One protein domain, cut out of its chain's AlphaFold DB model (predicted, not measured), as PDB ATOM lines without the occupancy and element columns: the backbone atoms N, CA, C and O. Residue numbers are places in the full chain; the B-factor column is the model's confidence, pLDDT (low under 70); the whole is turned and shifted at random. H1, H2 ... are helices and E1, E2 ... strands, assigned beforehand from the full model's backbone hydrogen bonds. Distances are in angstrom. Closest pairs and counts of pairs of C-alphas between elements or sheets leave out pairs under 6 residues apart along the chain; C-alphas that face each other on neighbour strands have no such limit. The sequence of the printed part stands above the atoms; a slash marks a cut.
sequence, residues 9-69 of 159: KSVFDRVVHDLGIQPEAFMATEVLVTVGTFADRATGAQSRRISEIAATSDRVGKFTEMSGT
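AT A GLANCE: This is residues 9 to 69 of the 159 residues of the protein "Type IV secretion system protein VirB11" of Candidatus Methanomethylophilus sp (UniProt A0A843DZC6). A long hairpin, E1 and E2, makes the longest axis, residues 40 to 45 sticking out at its tip; near its other end short E3 folds back beside E2, and H1, touching small H2, only grazes the sheet. The printed part has 61 residues with H1, H2, E1, E2, E3 in that order, class mixed. Sheet E1 - E2 - E3 is a meander, each strand the antiparallel neighbour of the one before. The whole is loose, radius of gyration of the C-alphas 14.6 A, spanning 45 by 32 by 12 A.

IN THESE COORDINATES: Find C-alpha 31 at (135.919, 170.990, 300.318); there E1, residues 31 to 39, begins its 26.0 A. E2, residues 46 to 56, runs 29.6 A to C-alpha 56 at (130.710, 170.819, 296.716). E3 is residues 63 to 65, H1 9 to 18, H2 23 to 26.

HOW THE PARTS SIT: In hairpin E1 and E2, antiparallel at 157 degrees, N 34 and O 52 are within hydrogen-bond range, 2.9 A. In hairpin E2 and E3, at 123 degrees, find N 55 and O 64, 2.8 A. H1 and H2 touch, their closest C-alphas Val 16 and Pro 23, 5.7 A. Every O i to N i+4 pair in H1 is within range; H2 is too short for one.

THE WHOLE: The farthest C-alphas, Glu 24 and Ala 42, are 44.8 A apart. The printed part has no cut or long link; no printed residue is under 70 in pLDDT.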
ATOM      1  N   LYS A   9     134.012 162.421 293.681       95.75
ATOM      2  CA  LYS A   9     132.885 161.569 293.297       95.75
ATOM      3  C   LYS A   9     132.942 160.189 293.958       95.75
ATOM      4  O   LYS A   9     131.937 159.769 294.517       95.75
ATOM      5  N   SER A  10     134.094 159.515 293.950       96.19
ATOM      6  CA  SER A  10     134.226 158.208 294.618       96.19
ATOM      7  C   SER A  10     133.921 158.293 296.119       96.19
ATOM      8  O   SER A  10     133.267 157.415 296.679       96.19
ATOM      9  N   VAL A  11     134.340 159.387 296.768       96.44
ATOM     10  CA  VAL A  11     134.066 159.639 298.186       96.44
ATOM     11  C   VAL A  11     132.575 159.883 298.414       96.44
ATOM     12  O   VAL A  11     132.017 159.330 299.359       96.44
ATOM     13  N   PHE A  12     131.920 160.661 297.549       96.94
ATOM     14  CA  PHE A  12     130.469 160.853 297.596       96.94
ATOM     15  C   PHE A  12     129.716 159.536 297.466       96.94
ATOM     16  O   PHE A  12     128.891 159.230 298.323       96.94
ATOM     17  N   ASP A  13     130.031 158.743 296.440       96.12
ATOM     18  CA  ASP A  13     129.352 157.474 296.183       96.12
ATOM     19  C   ASP A  13     129.502 156.533 297.386       96.12
ATOM     20  O   ASP A  13     128.525 155.942 297.833       96.12
ATOM     21  N   ARG A  14     130.689 156.485 297.996       95.94
ATOM     22  CA  ARG A  14     130.936 155.682 299.195       95.94
ATOM     23  C   ARG A  14     130.161 156.171 300.416       95.94
ATOM     24  O   ARG A  14     129.588 155.378 301.156       95.94
ATOM     25  N   VAL A  15     130.140 157.476 300.671       96.25
ATOM     26  CA  VAL A  15     129.435 158.016 301.844       96.25
ATOM     27  C   VAL A  15     127.924 157.878 301.693       96.25
ATOM     28  O   VAL A  15     127.236 157.518 302.647       96.25
ATOM     29  N   VAL A  16     127.403 158.147 300.503       96.75
ATOM     30  CA  VAL A  16     125.964 158.172 300.266       96.75
ATOM     31  C   VAL A  16     125.409 156.773 300.043       96.75
ATOM     32  O   VAL A  16     124.425 156.399 300.678       96.75
ATOM     33  N   HIS A  17     126.034 155.981 299.173       95.31
ATOM     34  CA  HIS A  17     125.508 154.672 298.799       95.31
ATOM     35  C   HIS A  17     126.009 153.559 299.725       95.31
ATOM     36  O   HIS A  17     125.198 152.737 300.146       95.31
ATOM     37  N   ASP A  18     127.296 153.546 300.094       96.38
ATOM     38  CA  ASP A  18     127.836 152.447 300.914       96.38
ATOM     39  C   ASP A  18     127.549 152.652 302.408       96.38
ATOM     40  O   ASP A  18     127.201 151.705 303.112       96.38
ATOM     41  N   LEU A  19     127.694 153.885 302.912       94.81
ATOM     42  CA  LEU A  19     127.447 154.210 304.326       94.81
ATOM     43  C   LEU A  19     126.002 154.650 304.609       94.81
ATOM     44  O   LEU A  19     125.639 154.815 305.774       94.81
ATOM     45  N   GLY A  20     125.179 154.840 303.573       95.44
ATOM     46  CA  GLY A  20     123.764 155.201 303.709       95.44
ATOM     47  C   GLY A  20     123.514 156.608 304.259       95.44
ATOM     48  O   GLY A  20     122.440 156.877 304.802       95.44
ATOM     49  N   ILE A  21     124.494 157.510 304.162       96.50
ATOM     50  CA  ILE A  21     124.314 158.908 304.562       96.50
ATOM     51  C   ILE A  21     123.443 159.615 303.527       96.50
ATOM     52  O   ILE A  21     123.648 159.479 302.324       96.50
ATOM     53  N   GLN A  22     122.480 160.411 303.993       97.25
ATOM     54  CA  GLN A  22     121.621 161.175 303.091       97.25
ATOM     55  C   GLN A  22     122.467 162.117 302.212       97.25
ATOM     56  O   GLN A  22     123.344 162.810 302.746       97.25
ATOM     57  N   PRO A  23     122.218 162.184 300.892       96.06
ATOM     58  CA  PRO A  23     122.986 163.034 299.985       96.06
ATOM     59  C   PRO A  23     123.050 164.500 300.436       96.06
ATOM     60  O   PRO A  23     124.095 165.139 300.342       96.06
ATOM     61  N   GLU A  24     121.957 165.027 300.984       94.81
ATOM     62  CA  GLU A  24     121.850 166.393 301.499       94.81
ATOM     63  C   GLU A  24     122.766 166.623 302.705       94.81
ATOM     64  O   GLU A  24     123.349 167.697 302.842       94.81
ATOM     65  N   ALA A  25     122.944 165.608 303.555       95.12
ATOM     66  CA  ALA A  25     123.858 165.687 304.689       95.12
ATOM     67  C   ALA A  25     125.321 165.732 304.225       95.12
ATOM     68  O   ALA A  25     126.125 166.462 304.804       95.12
ATOM     69  N   PHE A  26     125.669 165.019 303.147       95.19
ATOM     70  CA  PHE A  26     127.011 165.100 302.562       95.19
ATOM     71  C   PHE A  26     127.349 166.521 302.094       95.19
ATOM     72  O   PHE A  26     128.483 166.970 302.274       95.19
ATOM     73  N   MET A  27     126.367 167.249 301.551       93.19
ATOM     74  CA  MET A  27     126.540 168.621 301.050       93.19
ATOM     75  C   MET A  27     126.883 169.649 302.141       93.19
ATOM     76  O   MET A  27     127.219 170.784 301.815       93.19
ATOM     77  N   ALA A  28     126.861 169.271 303.426       92.69
ATOM     78  CA  ALA A  28     127.455 170.073 304.496       92.69
ATOM     79  C   ALA A  28     128.996 170.137 304.412       92.69
ATOM     80  O   ALA A  28     129.611 171.030 304.993       92.69
ATOM     81  N   THR A  29     129.627 169.206 303.691       94.31
ATOM     82  CA  THR A  29     131.061 169.242 303.383       94.31
ATOM     83  C   THR A  29     131.323 170.303 302.322       94.31
ATOM     84  O   THR A  29     130.727 170.249 301.253       94.31
ATOM     85  N   GLU A  30     132.232 171.242 302.576       94.56
ATOM     86  CA  GLU A  30     132.533 172.318 301.620       94.56
ATOM     87  C   GLU A  30     133.645 171.946 300.634       94.56
ATOM     88  O   GLU A  30     133.532 172.252 299.451       94.56
ATOM     89  N   VAL A  31     134.705 171.273 301.101       95.31
ATOM     90  CA  VAL A  31     135.919 170.990 300.318       95.31
ATOM     91  C   VAL A  31     136.364 169.541 300.496       95.31
ATOM     92  O   VAL A  31     136.374 169.005 301.604       95.31
ATOM     93  N   LEU A  32     136.784 168.929 299.392       96.31
ATOM     94  CA  LEU A  32     137.417 167.623 299.306       96.31
ATOM     95  C   LEU A  32     138.816 167.781 298.707       96.31
ATOM     96  O   LEU A  32     138.997 168.449 297.689       96.31
ATOM     97  N   VAL A  33     139.800 167.143 299.340       96.19
ATOM     98  CA  VAL A  33     141.183 167.096 298.859       96.19
ATOM     99  C   VAL A  33     141.572 165.639 298.675       96.19
ATOM    100  O   VAL A  33     141.605 164.872 299.639       96.19
ATOM    101  N   THR A  34     141.885 165.267 297.439       96.00
ATOM    102  CA  THR A  34     142.291 163.906 297.090       96.00
ATOM    103  C   THR A  34     143.812 163.843 297.003       96.00
ATOM    104  O   THR A  34     144.442 164.649 296.314       96.00
ATOM    105  N   VAL A  35     144.420 162.872 297.692       95.94
ATOM    106  CA  VAL A  35     145.869 162.624 297.648       95.94
ATOM    107  C   VAL A  35     146.137 161.276 296.986       95.94
ATOM    108  O   VAL A  35     145.798 160.223 297.532       95.94
ATOM    109  N   GLY A  36     146.805 161.313 295.835       93.12
ATOM    110  CA  GLY A  36     147.212 160.138 295.065       93.12
ATOM    111  C   GLY A  36     148.678 159.751 295.284       93.12
ATOM    112  O   GLY A  36     149.496 160.561 295.731       93.12
ATOM    113  N   THR A  37     149.022 158.503 294.953       92.88
ATOM    114  CA  THR A  37     150.420 158.060 294.802       92.88
ATOM    115  C   THR A  37     150.812 158.170 293.339       92.88
ATOM    116  O   THR A  37     150.149 157.604 292.475       92.88
ATOM    117  N   PHE A  38     151.920 158.848 293.074       91.31
ATOM    118  CA  PHE A  38     152.508 158.990 291.750       91.31
ATOM    119  C   PHE A  38     153.860 158.292 291.738       91.31
ATOM    120  O   PHE A  38     154.730 158.620 292.547       91.31
ATOM    121  N   ALA A  39     154.025 157.335 290.828       90.56
ATOM    122  CA  ALA A  39     155.295 156.668 290.596       90.56
ATOM    123  C   ALA A  39     156.050 157.374 289.466       90.56
ATOM    124  O   ALA A  39     155.525 157.543 288.361       90.56
ATOM    125  N   ASP A  40     157.283 157.777 289.746       90.19
ATOM    126  CA  ASP A  40     158.215 158.239 288.732       90.19
ATOM    127  C   ASP A  40     158.609 157.056 287.834       90.19
ATOM    128  O   ASP A  40     159.082 156.025 288.313       90.19
ATOM    129  N   ARG A  41     158.384 157.180 286.522       87.44
ATOM    130  CA  ARG A  41     158.598 156.067 285.580       87.44
ATOM    131  C   ARG A  41     160.073 155.734 285.352       87.44
ATOM    132  O   ARG A  41     160.353 154.626 284.909       87.44
ATOM    133  N   ALA A  42     160.989 156.667 285.608       88.25
ATOM    134  CA  ALA A  42     162.416 156.469 285.367       88.25
ATOM    135  C   ALA A  42     163.113 155.831 286.575       88.25
ATOM    136  O   ALA A  42     163.969 154.967 286.418       88.25
ATOM    137  N   THR A  43     162.733 156.247 287.779       92.00
ATOM    138  CA  THR A  43     163.378 155.848 289.040       92.00
ATOM    139  C   THR A  43     162.566 154.825 289.834       92.00
ATOM    140  O   THR A  43     163.096 154.200 290.747       92.00
ATOM    141  N   GLY A  44     161.272 154.667 289.532       89.44
ATOM    142  CA  GLY A  44     160.335 153.886 290.343       89.44
ATOM    143  C   GLY A  44     159.969 154.553 291.675       89.44
ATOM    144  O   GLY A  44     159.188 153.989 292.444       89.44
ATOM    145  N   ALA A  45     160.503 155.746 291.961       91.81
ATOM    146  CA  ALA A  45     160.257 156.451 293.208       91.81
ATOM    147  C   ALA A  45     158.781 156.843 293.334       91.81
ATOM    148  O   ALA A  45     158.173 157.366 292.398       91.81
ATOM    149  N   GLN A  46     158.198 156.611 294.508       94.31
ATOM    150  CA  GLN A  46     156.824 157.006 294.795       94.31
ATOM    151  C   GLN A  46     156.789 158.351 295.513       94.31
ATOM    152  O   GLN A  46     157.524 158.584 296.468       94.31
ATOM    153  N   SER A  47     155.888 159.228 295.078       94.25
ATOM    154  CA  SER A  47     155.574 160.480 295.763       94.25
ATOM    155  C   SER A  47     154.072 160.598 295.989       94.25
ATOM    156  O   SER A  47     153.266 160.163 295.164       94.25
ATOM    157  N   ARG A  48     153.680 161.179 297.122       93.94
ATOM    158  CA  ARG A  48     152.281 161.498 297.421       93.94
ATOM    159  C   ARG A  48     152.025 162.937 296.999       93.94
ATOM    160  O   ARG A  48     152.782 163.825 297.380       93.94
ATOM    161  N   ARG A  49     150.994 163.165 296.190       94.12
ATOM    162  CA  ARG A  49     150.650 164.501 295.684       94.12
ATOM    163  C   ARG A  49     149.149 164.707 295.759       94.12
ATOM    164  O   ARG A  49     148.386 163.750 295.629       94.12
ATOM    165  N   ILE A  50     148.740 165.957 295.950       94.31
ATOM    166  CA  ILE A  50     147.342 166.343 295.771       94.31
ATOM    167  C   ILE A  50     147.008 166.134 294.292       94.31
ATOM    168  O   ILE A  50     147.678 166.692 293.425       94.31
ATOM    169  N   SER A  51     146.023 165.283 294.018       93.69
ATOM    170  CA  SER A  51     145.555 164.978 292.664       93.69
ATOM    171  C   SER A  51     144.290 165.747 292.299       93.69
ATOM    172  O   SER A  51     144.022 165.926 291.118       93.69
ATOM    173  N   GLU A  52     143.524 166.199 293.292       94.81
ATOM    174  CA  GLU A  52     142.284 166.949 293.096       94.81
ATOM    175  C   GLU A  52     141.998 167.822 294.323       94.81
ATOM    176  O   GLU A  52     142.189 167.391 295.466       94.81
ATOM    177  N   ILE A  53     141.505 169.036 294.075       95.44
ATOM    178  CA  ILE A  53     140.866 169.888 295.079       95.44
ATOM    179  C   ILE A  53     139.503 170.271 294.513       95.44
ATOM    180  O   ILE A  53     139.424 170.942 293.483       95.44
ATOM    181  N   ALA A  54     138.438 169.845 295.179       95.38
ATOM    182  CA  ALA A  54     137.069 170.049 294.732       95.38
ATOM    183  C   ALA A  54     136.216 170.646 295.851       95.38
ATOM    184  O   ALA A  54     136.295 170.215 296.997       95.38
ATOM    185  N   ALA A  55     135.356 171.599 295.506       95.81
ATOM    186  CA  ALA A  55     134.275 172.046 296.370       95.81
ATOM    187  C   ALA A  55     132.986 171.302 296.029       95.81
ATOM    188  O   ALA A  55     132.741 170.969 294.864       95.81
ATOM    189  N   THR A  56     132.115 171.111 297.014       95.25
ATOM    190  CA  THR A  56     130.710 170.819 296.716       95.25
ATOM    191  C   THR A  56     130.079 171.997 295.973       95.25
ATOM    192  O   THR A  56     130.389 173.162 296.218       95.25
ATOM    193  N   SER A  57     129.223 171.688 294.999       92.75
ATOM    194  CA  SER A  57     128.485 172.694 294.227       92.75
ATOM    195  C   SER A  57     127.084 172.941 294.808       92.75
ATOM    196  O   SER A  57     126.690 172.320 295.790       92.75
ATOM    197  N   ASP A  58     126.278 173.781 294.155       90.12
ATOM    198  CA  ASP A  58     124.867 173.990 294.523       90.12
ATOM    199  C   ASP A  58     123.961 172.785 294.177       90.12
ATOM    200  O   ASP A  58     122.757 172.806 294.432       90.12
ATOM    201  N   ARG A  59     124.507 171.732 293.550       92.56
ATOM    202  CA  ARG A  59     123.781 170.512 293.177       92.56
ATOM    203  C   ARG A  59     124.381 169.294 293.872       92.56
ATOM    204  O   ARG A  59     125.594 169.090 293.847       92.56
ATOM    205  N   VAL A  60     123.509 168.452 294.425       94.06
ATOM    206  CA  VAL A  60     123.880 167.192 295.082       94.06
ATOM    207  C   VAL A  60     124.717 166.314 294.146       94.06
ATOM    208  O   VAL A  60     124.383 166.143 292.971       94.06
ATOM    209  N   GLY A  61     125.827 165.775 294.661       91.62
ATOM    210  CA  GLY A  61     126.724 164.884 293.912       91.62
ATOM    211  C   GLY A  61     127.481 165.558 292.759       91.62
ATOM    212  O   GLY A  61     128.044 164.871 291.901       91.62
ATOM    213  N   LYS A  62     127.478 166.896 292.694       94.06
ATOM    214  CA  LYS A  62     128.261 167.680 291.732       94.06
ATOM    215  C   LYS A  62     129.335 168.485 292.452       94.06
ATOM    216  O   LYS A  62     129.074 169.109 293.482       94.06
ATOM    217  N   PHE A  63     130.514 168.500 291.842       94.50
ATOM    218  CA  PHE A  63     131.720 169.108 292.380       94.50
ATOM    219  C   PHE A  63     132.255 170.165 291.425       94.50
ATOM    220  O   PHE A  63     132.136 170.029 290.205       94.50
ATOM    221  N   THR A  64     132.837 171.209 291.997       93.31
ATOM    222  CA  THR A  64     133.520 172.276 291.271       93.31
ATOM    223  C   THR A  64     135.003 172.166 291.568       93.31
ATOM    224  O   THR A  64     135.405 172.187 292.729       93.31
ATOM    225  N   GLU A  65     135.819 172.050 290.526       89.75
ATOM    226  CA  GLU A  65     137.267 172.044 290.688       89.75
ATOM    227  C   GLU A  65     137.762 173.403 291.202       89.75
ATOM    228  O   GLU A  65     137.345 174.457 290.721       89.75
ATOM    229  N   MET A  66     138.637 173.373 292.206       90.88
ATOM    230  CA  MET A  66     139.191 174.562 292.862       90.88
ATOM    231  C   MET A  66     140.640 174.839 292.456       90.88
ATOM    232  O   MET A  66     141.280 175.717 293.038       90.88
ATOM    233  N   SER A  67     141.194 174.080 291.507       83.69
ATOM    234  CA  SER A  67     142.571 174.267 291.068       83.69
ATOM    235  C   SER A  67     142.696 175.602 290.309       83.69
ATOM    236  O   SER A  67     142.201 175.793 289.200       83.69
ATOM    237  N   GLY A  68     143.333 176.578 290.962       81.31
ATOM    238  CA  GLY A  68     143.569 177.922 290.433       81.31
ATOM    239  C   GLY A  68     142.603 178.998 290.945       81.31
ATOM    240  O   GLY A  68     141.420 178.759 291.188       81.31
ATOM    241  N   THR A  69     143.114 180.225 291.065       80.06
ATOM    242  CA  THR A  69     142.442 181.362 291.720       80.06
ATOM    243  C   THR A  69     141.059 181.652 291.136       80.06
ATOM    244  O   THR A  69     140.079 181.749 291.868       80.06
TER     245      THR A  69